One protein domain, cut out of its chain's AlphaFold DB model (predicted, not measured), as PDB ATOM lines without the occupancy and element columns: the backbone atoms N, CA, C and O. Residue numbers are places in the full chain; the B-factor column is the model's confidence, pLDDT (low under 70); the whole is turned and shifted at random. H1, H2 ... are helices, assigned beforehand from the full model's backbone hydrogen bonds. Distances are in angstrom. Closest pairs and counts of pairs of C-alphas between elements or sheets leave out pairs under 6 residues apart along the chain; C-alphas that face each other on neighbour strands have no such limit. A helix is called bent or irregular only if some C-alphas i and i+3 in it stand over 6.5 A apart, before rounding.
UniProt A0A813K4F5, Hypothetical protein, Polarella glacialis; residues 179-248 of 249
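This is residues 179 to 248 of the 249 residues of the protein "Hypothetical protein" of Polarella glacialis (UniProt A0A813K4F5). Long helix H1 makes one side; from it the chain folds back, with residues 203 to 209 sticking out, into a helical hairpin of H2 and H3, and short H4 packs on H2. The printed part has 70 residues with four named helices, H1 to H4 in order, and no named strand: all helix. It is compact, radius of gyration of the C-alphas 12.7 A, spanning 38 by 26 by 17 A.

H1, residues 184 to 202, begins at C-alpha 184 (184.517, 109.718, 166.522) and measures 27.3 A; it is irregular, C-alphas 185 and 188 being 7.1 A apart. H2 is residues 213 to 223, 15.3 A; H3, residues 226 to 234, 12.2 A; H4, residues 242 to 246, 6.3 A, ending at C-alpha 246 (177.256, 120.551, 170.305).

H1 and H2 are near each other, with 6 pairs of C-alphas within 10 A. H2 and H3 touch, closest C-alphas Leu 221 and Asn 229, 5.7 A, at a steep tilt of 39 degrees, opposite ways. H2 and H4 touch, closest C-alphas Lys 217 and Phe 242, 5.9 A. H1 and H4 are apart. Every O i to N i+4 pair is within hydrogen-bond range in H2 and H4, 13 of 15 in H1, 4 of 5 in H3.

The farthest C-alphas, Pro 205 and Pro 227, are 38.1 A apart. The printed part has no cut and no long link. In this model, pLDDT is under 70 at residues 205 to 206, 208, 229 and 232 to 248.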
ATOM      1  N   HIS A 179     184.660 118.488 156.948       84.88
ATOM      2  CA  HIS A 179     184.450 117.099 157.347       84.88
ATOM      3  C   HIS A 179     185.087 116.875 158.717       84.88
ATOM      4  O   HIS A 179     186.286 117.080 158.880       84.88
ATOM      5  N   PHE A 180     184.311 116.363 159.674       86.75
ATOM      6  CA  PHE A 180     184.743 116.159 161.064       86.75
ATOM      7  C   PHE A 180     185.579 114.883 161.284       86.75
ATOM      8  O   PHE A 180     185.675 114.372 162.394       86.75
ATOM      9  N   GLY A 181     186.182 114.358 160.214       82.38
ATOM     10  CA  GLY A 181     186.934 113.108 160.222       82.38
ATOM     11  C   GLY A 181     186.067 111.835 160.208       82.38
ATOM     12  O   GLY A 181     184.864 111.869 160.467       82.38
ATOM     13  N   PRO A 182     186.663 110.679 159.858       79.44
ATOM     14  CA  PRO A 182     185.963 109.393 159.822       79.44
ATOM     15  C   PRO A 182     185.841 108.727 161.202       79.44
ATOM     16  O   PRO A 182     185.076 107.775 161.351       79.44
ATOM     17  N   LYS A 183     186.614 109.179 162.198       82.25
ATOM     18  CA  LYS A 183     186.638 108.618 163.552       82.25
ATOM     19  C   LYS A 183     185.955 109.561 164.525       82.25
ATOM     20  O   LYS A 183     186.165 110.763 164.466       82.25
ATOM     21  N   ILE A 184     185.215 108.981 165.463       78.38
ATOM     22  CA  ILE A 184     184.517 109.718 166.522       78.38
ATOM     23  C   ILE A 184     185.506 110.455 167.439       78.38
ATOM     24  O   ILE A 184     185.232 111.568 167.859       78.38
ATOM     25  N   GLU A 185     186.671 109.859 167.701       81.38
ATOM     26  CA  GLU A 185     187.708 110.413 168.589       81.38
ATOM     27  C   GLU A 185     188.265 111.765 168.112       81.38
ATOM     28  O   GLU A 185     188.694 112.565 168.935       81.38
ATOM     29  N   ASP A 186     188.224 112.028 166.802       78.88
ATOM     30  CA  ASP A 186     188.760 113.252 166.197       78.88
ATOM     31  C   ASP A 186     187.683 114.358 166.088       78.88
ATOM     32  O   ASP A 186     187.974 115.477 165.667       78.88
ATOM     33  N   VAL A 187     186.419 114.052 166.412       82.25
ATOM     34  CA  VAL A 187     185.278 114.952 166.166       82.25
ATOM     35  C   VAL A 187     185.361 116.219 167.010       82.25
ATOM     36  O   VAL A 187     185.107 117.296 166.475       82.25
ATOM     37  N   ASP A 188     185.740 116.115 168.285       78.44
ATOM     38  CA  ASP A 188     185.804 117.266 169.195       78.44
ATOM     39  C   ASP A 188     186.867 118.283 168.750       78.44
ATOM     40  O   ASP A 188     186.578 119.473 168.627       78.44
ATOM     41  N   GLU A 189     188.072 117.816 168.409       79.94
ATOM     42  CA  GLU A 189     189.151 118.675 167.894       79.94
ATOM     43  C   GLU A 189     188.759 119.318 166.552       79.94
ATOM     44  O   GLU A 189     188.968 120.512 166.327       79.94
ATOM     45  N   ASN A 190     188.121 118.550 165.664       85.50
ATOM     46  CA  ASN A 190     187.654 119.064 164.378       85.50
ATOM     47  C   ASN A 190     186.481 120.048 164.521       85.50
ATOM     48  O   ASN A 190     186.345 120.953 163.698       85.50
ATOM     49  N   LEU A 191     185.641 119.900 165.549       85.56
ATOM     50  CA  LEU A 191     184.589 120.861 165.885       85.56
ATOM     51  C   LEU A 191     185.179 122.193 166.345       85.56
ATOM     52  O   LEU A 191     184.716 123.237 165.889       85.56
ATOM     53  N   GLU A 192     186.208 122.167 167.194       82.31
ATOM     54  CA  GLU A 192     186.926 123.378 167.604       82.31
ATOM     55  C   GLU A 192     187.590 124.068 166.406       82.31
ATOM     56  O   GLU A 192     187.473 125.284 166.243       82.31
ATOM     57  N   LEU A 193     188.228 123.298 165.518       83.50
ATOM     58  CA  LEU A 193     188.850 123.838 164.309       83.50
ATOM     59  C   LEU A 193     187.816 124.463 163.360       83.50
ATOM     60  O   LEU A 193     188.056 125.524 162.789       83.50
ATOM     61  N   TRP A 194     186.648 123.842 163.223       91.44
ATOM     62  CA  TRP A 194     185.552 124.387 162.428       91.44
ATOM     63  C   TRP A 194     184.947 125.659 163.036       91.44
ATOM     64  O   TRP A 194     184.639 126.598 162.299       91.44
ATOM     65  N   ASP A 195     184.819 125.731 164.364       86.50
ATOM     66  CA  ASP A 195     184.362 126.944 165.052       86.50
ATOM     67  C   ASP A 195     185.349 128.104 164.856       86.50
ATOM     68  O   ASP A 195     184.935 129.227 164.567       86.50
ATOM     69  N   LEU A 196     186.658 127.830 164.888       80.62
ATOM     70  CA  LEU A 196     187.684 128.826 164.563       80.62
ATOM     71  C   LEU A 196     187.546 129.364 163.130       80.62
ATOM     72  O   LEU A 196     187.638 130.575 162.932       80.62
ATOM     73  N   LEU A 197     187.262 128.504 162.144       86.00
ATOM     74  CA  LEU A 197     187.019 128.938 160.760       86.00
ATOM     75  C   LEU A 197     185.781 129.842 160.656       86.00
ATOM     76  O   LEU A 197     185.798 130.841 159.933       86.00
ATOM     77  N   ILE A 198     184.712 129.531 161.398       89.62
ATOM     78  CA  ILE A 198     183.510 130.376 161.477       89.62
ATOM     79  C   ILE A 198     183.845 131.735 162.089       89.62
ATOM     80  O   ILE A 198     183.444 132.757 161.533       89.62
ATOM     81  N   GLN A 199     184.585 131.761 163.200       85.19
ATOM     82  CA  GLN A 199     184.998 133.003 163.851       85.19
ATOM     83  C   GLN A 199     185.863 133.862 162.920       85.19
ATOM     84  O   GLN A 199     185.652 135.072 162.830       85.19
ATOM     85  N   GLU A 200     186.795 133.247 162.188       80.44
ATOM     86  CA  GLU A 200     187.626 133.937 161.201       80.44
ATOM     87  C   GLU A 200     186.781 134.528 160.063       80.44
ATOM     88  O   GLU A 200     186.978 135.684 159.687       80.44
ATOM     89  N   TYR A 201     185.791 133.783 159.561       85.56
ATOM     90  CA  TYR A 201     184.869 134.257 158.527       85.56
ATOM     91  C   TYR A 201     183.980 135.405 159.016       85.56
ATOM     92  O   TYR A 201     183.848 136.421 158.333       85.56
ATOM     93  N   GLU A 202     183.390 135.278 160.205       86.19
ATOM     94  CA  GLU A 202     182.505 136.292 160.791       86.19
ATOM     95  C   GLU A 202     183.267 137.561 161.216       86.19
ATOM     96  O   GLU A 202     182.682 138.643 161.261       86.19
ATOM     97  N   ALA A 203     184.580 137.469 161.457       78.44
ATOM     98  CA  ALA A 203     185.445 138.619 161.718       78.44
ATOM     99  C   ALA A 203     185.819 139.417 160.451       78.44
ATOM    100  O   ALA A 203     186.370 140.519 160.559       78.44
ATOM    101  N   MET A 204     185.543 138.899 159.244       75.69
ATOM    102  CA  MET A 204     185.906 139.581 158.002       75.69
ATOM    103  C   MET A 204     185.044 140.835 157.767       75.69
ATOM    104  O   MET A 204     183.819 140.739 157.715       75.69
ATOM    105  N   PRO A 205     185.644 142.010 157.476       66.12
ATOM    106  CA  PRO A 205     184.898 143.257 157.251       66.12
ATOM    107  C   PRO A 205     183.901 143.232 156.080       66.12
ATOM    108  O   PRO A 205     183.068 144.129 155.955       66.12
ATOM    109  N   THR A 206     184.026 142.263 155.172       68.50
ATOM    110  CA  THR A 206     183.150 142.072 154.005       68.50
ATOM    111  C   THR A 206     181.901 141.244 154.312       68.50
ATOM    112  O   THR A 206     181.013 141.169 153.463       68.50
ATOM    113  N   VAL A 207     181.821 140.623 155.491       72.56
ATOM    114  CA  VAL A 207     180.698 139.788 155.927       72.56
ATOM    115  C   VAL A 207     179.759 140.640 156.782       72.56
ATOM    116  O   VAL A 207     180.152 141.183 157.808       72.56
ATOM    117  N   LEU A 208     178.519 140.811 156.317       66.81
ATOM    118  CA  LEU A 208     177.484 141.594 157.011       66.81
ATOM    119  C   LEU A 208     176.583 140.704 157.866       66.81
ATOM    120  O   LEU A 208     176.275 141.046 159.003       66.81
ATOM    121  N   ASP A 209     176.205 139.556 157.308       75.88
ATOM    122  CA  ASP A 209     175.426 138.528 157.976       75.88
ATOM    123  C   ASP A 209     176.327 137.299 158.139       75.88
ATOM    124  O   ASP A 209     176.866 136.779 157.157       75.88
ATOM    125  N   GLY A 210     176.526 136.869 159.387       82.19
ATOM    126  CA  GLY A 210     177.263 135.646 159.705       82.19
ATOM    127  C   GLY A 210     176.569 134.391 159.166       82.19
ATOM    128  O   GLY A 210     175.536 134.445 158.491       82.19
ATOM    129  N   ILE A 211     177.123 133.219 159.469       88.06
ATOM    130  CA  ILE A 211     176.536 131.966 158.988       88.06
ATOM    131  C   ILE A 211     175.299 131.646 159.833       88.06
ATOM    132  O   ILE A 211     175.364 131.619 161.061       88.06
ATOM    133  N   SER A 212     174.164 131.380 159.181       88.56
ATOM    134  CA  SER A 212     172.924 131.068 159.894       88.56
ATOM    135  C   SER A 212     173.031 129.766 160.694       88.56
ATOM    136  O   SER A 212     173.655 128.797 160.259       88.56
ATOM    137  N   ASP A 213     172.353 129.714 161.841       82.56
ATOM    138  CA  ASP A 213     172.304 128.528 162.707       82.56
ATOM    139  C   ASP A 213     171.832 127.270 161.962       82.56
ATOM    140  O   ASP A 213     172.344 126.174 162.182       82.56
ATOM    141  N   GLU A 214     170.873 127.418 161.045       84.38
ATOM    142  CA  GLU A 214     170.367 126.309 160.229       84.38
ATOM    143  C   GLU A 214     171.443 125.756 159.285       84.38
ATOM    144  O   GLU A 214     171.561 124.541 159.103       84.38
ATOM    145  N   MET A 215     172.278 126.635 158.727       86.25
ATOM    146  CA  MET A 215     173.397 126.230 157.886       86.25
ATOM    147  C   MET A 215     174.485 125.542 158.718       86.25
ATOM    148  O   MET A 215     174.952 124.472 158.329       86.25
ATOM    149  N   LYS A 216     174.816 126.086 159.901       89.56
ATOM    150  CA  LYS A 216     175.764 125.469 160.846       89.56
ATOM    151  C   LYS A 216     175.336 124.038 161.205       89.56
ATOM    152  O   LYS A 216     176.123 123.104 161.073       89.56
ATOM    153  N   LYS A 217     174.061 123.832 161.557       83.88
ATOM    154  CA  LYS A 217     173.501 122.489 161.814       83.88
ATOM    155  C   LYS A 217     173.580 121.570 160.600       83.88
ATOM    156  O   LYS A 217     173.880 120.392 160.753       83.88
ATOM    157  N   THR A 218     173.277 122.088 159.411       86.62
ATOM    158  CA  THR A 218     173.292 121.303 158.169       86.62
ATOM    159  C   THR A 218     174.694 120.772 157.878       86.62
ATOM    160  O   THR A 218     174.842 119.586 157.595       86.62
ATOM    161  N   VAL A 219     175.719 121.616 158.015       89.38
ATOM    162  CA  VAL A 219     177.121 121.209 157.842       89.38
ATOM    163  C   VAL A 219     177.511 120.140 158.858       89.38
ATOM    164  O   VAL A 219     178.043 119.110 158.462       89.38
ATOM    165  N   VAL A 220     177.182 120.329 160.139       86.62
ATOM    166  CA  VAL A 220     177.455 119.321 161.174       86.62
ATOM    167  C   VAL A 220     176.769 117.997 160.854       86.62
ATOM    168  O   VAL A 220     177.422 116.964 160.796       86.62
ATOM    169  N   LEU A 221     175.469 118.009 160.561       83.69
ATOM    170  CA  LEU A 221     174.728 116.786 160.254       83.69
ATOM    171  C   LEU A 221     175.321 116.028 159.059       83.69
ATOM    172  O   LEU A 221     175.389 114.808 159.094       83.69
ATOM    173  N   HIS A 222     175.766 116.726 158.013       83.69
ATOM    174  CA  HIS A 222     176.318 116.077 156.821       83.69
ATOM    175  C   HIS A 222     177.811 115.742 156.910       83.69
ATOM    176  O   HIS A 222     178.250 114.825 156.221       83.69
ATOM    177  N   GLY A 223     178.586 116.464 157.720       81.94
ATOM    178  CA  GLY A 223     180.034 116.284 157.847       81.94
ATOM    179  C   GLY A 223     180.461 115.289 158.931       81.94
ATOM    180  O   GLY A 223     181.650 114.970 159.013       81.94
ATOM    181  N   MET A 224     179.533 114.854 159.792       84.31
ATOM    182  CA  MET A 224     179.795 113.917 160.892       84.31
ATOM    183  C   MET A 224     179.959 112.468 160.401       84.31
ATOM    184  O   MET A 224     179.325 112.076 159.416       84.31
ATOM    185  N   PRO A 225     180.759 111.640 161.099       83.25
ATOM    186  CA  PRO A 225     180.897 110.221 160.776       83.25
ATOM    187  C   PRO A 225     179.563 109.464 160.936       83.25
ATOM    188  O   PRO A 225     178.745 109.799 161.796       83.25
ATOM    189  N   GLU A 226     179.349 108.423 160.119       75.62
ATOM    190  CA  GLU A 226     178.066 107.698 159.969       75.62
ATOM    191  C   GLU A 226     177.346 107.331 161.286       75.62
ATOM    192  O   GLU A 226     176.154 107.626 161.385       75.62
ATOM    193  N   PRO A 227     178.011 106.786 162.329       71.56
ATOM    194  CA  PRO A 227     177.323 106.406 163.568       71.56
ATOM    195  C   PRO A 227     176.681 107.591 164.309       71.56
ATOM    196  O   PRO A 227     175.612 107.459 164.904       71.56
ATOM    197  N   LEU A 228     177.326 108.760 164.268       70.38
ATOM    198  CA  LEU A 228     176.838 109.995 164.889       70.38
ATOM    199  C   LEU A 228     175.810 110.691 164.001       70.38
ATOM    200  O   LEU A 228     174.801 111.193 164.493       70.38
ATOM    201  N   ASN A 229     176.031 110.680 162.687       69.62
ATOM    202  CA  ASN A 229     175.101 111.252 161.723       69.62
ATOM    203  C   ASN A 229     173.722 110.573 161.788       69.62
ATOM    204  O   ASN A 229     172.700 111.259 161.850       69.62
ATOM    205  N   GLU A 230     173.674 109.237 161.852       70.19
ATOM    206  CA  GLU A 230     172.416 108.496 162.007       70.19
ATOM    207  C   GLU A 230     171.681 108.888 163.299       70.19
ATOM    208  O   GLU A 230     170.484 109.190 163.264       70.19
ATOM    209  N   HIS A 231     172.398 108.964 164.425       70.25
ATOM    210  CA  HIS A 231     171.823 109.354 165.713       70.25
ATOM    211  C   HIS A 231     171.259 110.786 165.694       70.25
ATOM    212  O   HIS A 231     170.120 111.024 166.107       70.25
ATOM    213  N   LEU A 232     172.030 111.739 165.167       69.88
ATOM    214  CA  LEU A 232     171.643 113.147 165.084       69.88
ATOM    215  C   LEU A 232     170.495 113.374 164.090       69.88
ATOM    216  O   LEU A 232     169.594 114.178 164.344       69.88
ATOM    217  N   SER A 233     170.481 112.634 162.979       68.00
ATOM    218  CA  SER A 233     169.427 112.699 161.964       68.00
ATOM    219  C   SER A 233     168.087 112.173 162.483       68.00
ATOM    220  O   SER A 233     167.051 112.793 162.229       68.00
ATOM    221  N   LEU A 234     168.097 111.087 163.264       68.38
ATOM    222  CA  LEU A 234     166.900 110.523 163.900       68.38
ATOM    223  C   LEU A 234     166.309 111.454 164.974       68.38
ATOM    224  O   LEU A 234     165.094 111.482 165.167       68.38
ATOM    225  N   ASN A 235     167.150 112.270 165.617       65.62
ATOM    226  CA  ASN A 235     166.770 113.182 166.699       65.62
ATOM    227  C   ASN A 235     166.678 114.664 166.275       65.62
ATOM    228  O   ASN A 235     166.585 115.545 167.134       65.62
ATOM    229  N   ARG A 236     166.614 114.970 164.967       59.62
ATOM    230  CA  ARG A 236     166.569 116.345 164.406       59.62
ATOM    231  C   ARG A 236     165.578 117.294 165.097       59.62
ATOM    232  O   ARG A 236     165.884 118.468 165.274       59.62
ATOM    233  N   ALA A 237     164.403 116.802 165.497       59.69
ATOM    234  CA  ALA A 237     163.362 117.613 166.138       59.69
ATOM    235  C   ALA A 237     163.718 118.077 167.567       59.69
ATOM    236  O   ALA A 237     163.125 119.031 168.066       59.69
ATOM    237  N   GLN A 238     164.677 117.419 168.229       59.72
ATOM    238  CA  GLN A 238     165.100 117.747 169.595       59.72
ATOM    239  C   GLN A 238     166.206 118.822 169.622       59.72
ATOM    240  O   GLN A 238     166.321 119.575 170.595       59.72
ATOM    241  N   TYR A 239     166.968 118.970 168.532       57.44
ATOM    242  CA  TYR A 239     168.089 119.907 168.433       57.44
ATOM    243  C   TYR A 239     167.680 121.257 167.819       57.44
ATOM    244  O   TYR A 239     167.924 121.583 166.654       57.44
ATOM    245  N   THR A 240     167.038 122.091 168.638       56.53
ATOM    246  CA  THR A 240     166.499 123.391 168.202       56.53
ATOM    247  C   THR A 240     167.564 124.458 167.926       56.53
ATOM    248  O   THR A 240     167.286 125.392 167.180       56.53
ATOM    249  N   THR A 241     168.779 124.334 168.465       54.66
ATOM    250  CA  THR A 241     169.885 125.307 168.327       54.66
ATOM    251  C   THR A 241     171.217 124.590 168.125       54.66
ATOM    252  O   THR A 241     171.348 123.435 168.538       54.66
ATOM    253  N   PHE A 242     172.193 125.253 167.494       54.94
ATOM    254  CA  PHE A 242     173.526 124.679 167.260       54.94
ATOM    255  C   PHE A 242     174.191 124.196 168.563       54.94
ATOM    256  O   PHE A 242     174.635 123.054 168.641       54.94
ATOM    257  N   GLU A 243     174.122 124.990 169.638       61.00
ATOM    258  CA  GLU A 243     174.668 124.600 170.949       61.00
ATOM    259  C   GLU A 243     174.090 123.288 171.512       61.00
ATOM    260  O   GLU A 243     174.757 122.591 172.275       61.00
ATOM    261  N   LYS A 244     172.846 122.932 171.163       58.69
ATOM    262  CA  LYS A 244     172.236 121.675 171.620       58.69
ATOM    263  C   LYS A 244     172.743 120.463 170.847       58.69
ATOM    264  O   LYS A 244     172.753 119.379 171.415       58.69
ATOM    265  N   VAL A 245     173.137 120.644 169.585       58.34
ATOM    266  CA  VAL A 245     173.848 119.610 168.816       58.34
ATOM    267  C   VAL A 245     175.240 119.427 169.417       58.34
ATOM    268  O   VAL A 245     175.638 118.308 169.700       58.34
ATOM    269  N   PHE A 246     175.916 120.538 169.722       55.38
ATOM    270  CA  PHE A 246     177.256 120.551 170.305       55.38
ATOM    271  C   PHE A 246     177.339 119.823 171.661       55.38
ATOM    272  O   PHE A 246     178.231 119.017 171.871       55.38
ATOM    273  N   ARG A 247     176.384 120.054 172.576       51.97
ATOM    274  CA  ARG A 247     176.374 119.432 173.922       51.97
ATOM    275  C   ARG A 247     175.709 118.052 174.000       51.97
ATOM    276  O   ARG A 247     175.614 117.498 175.092       51.97
ATOM    277  N   GLY A 248     175.148 117.569 172.894       47.34
ATOM    278  CA  GLY A 248     174.382 116.323 172.839       47.34
ATOM    279  C   GLY A 248     175.112 115.159 172.170       47.34
ATOM    280  O   GLY A 248     174.464 114.133 171.962       47.34
TER     281      GLY A 248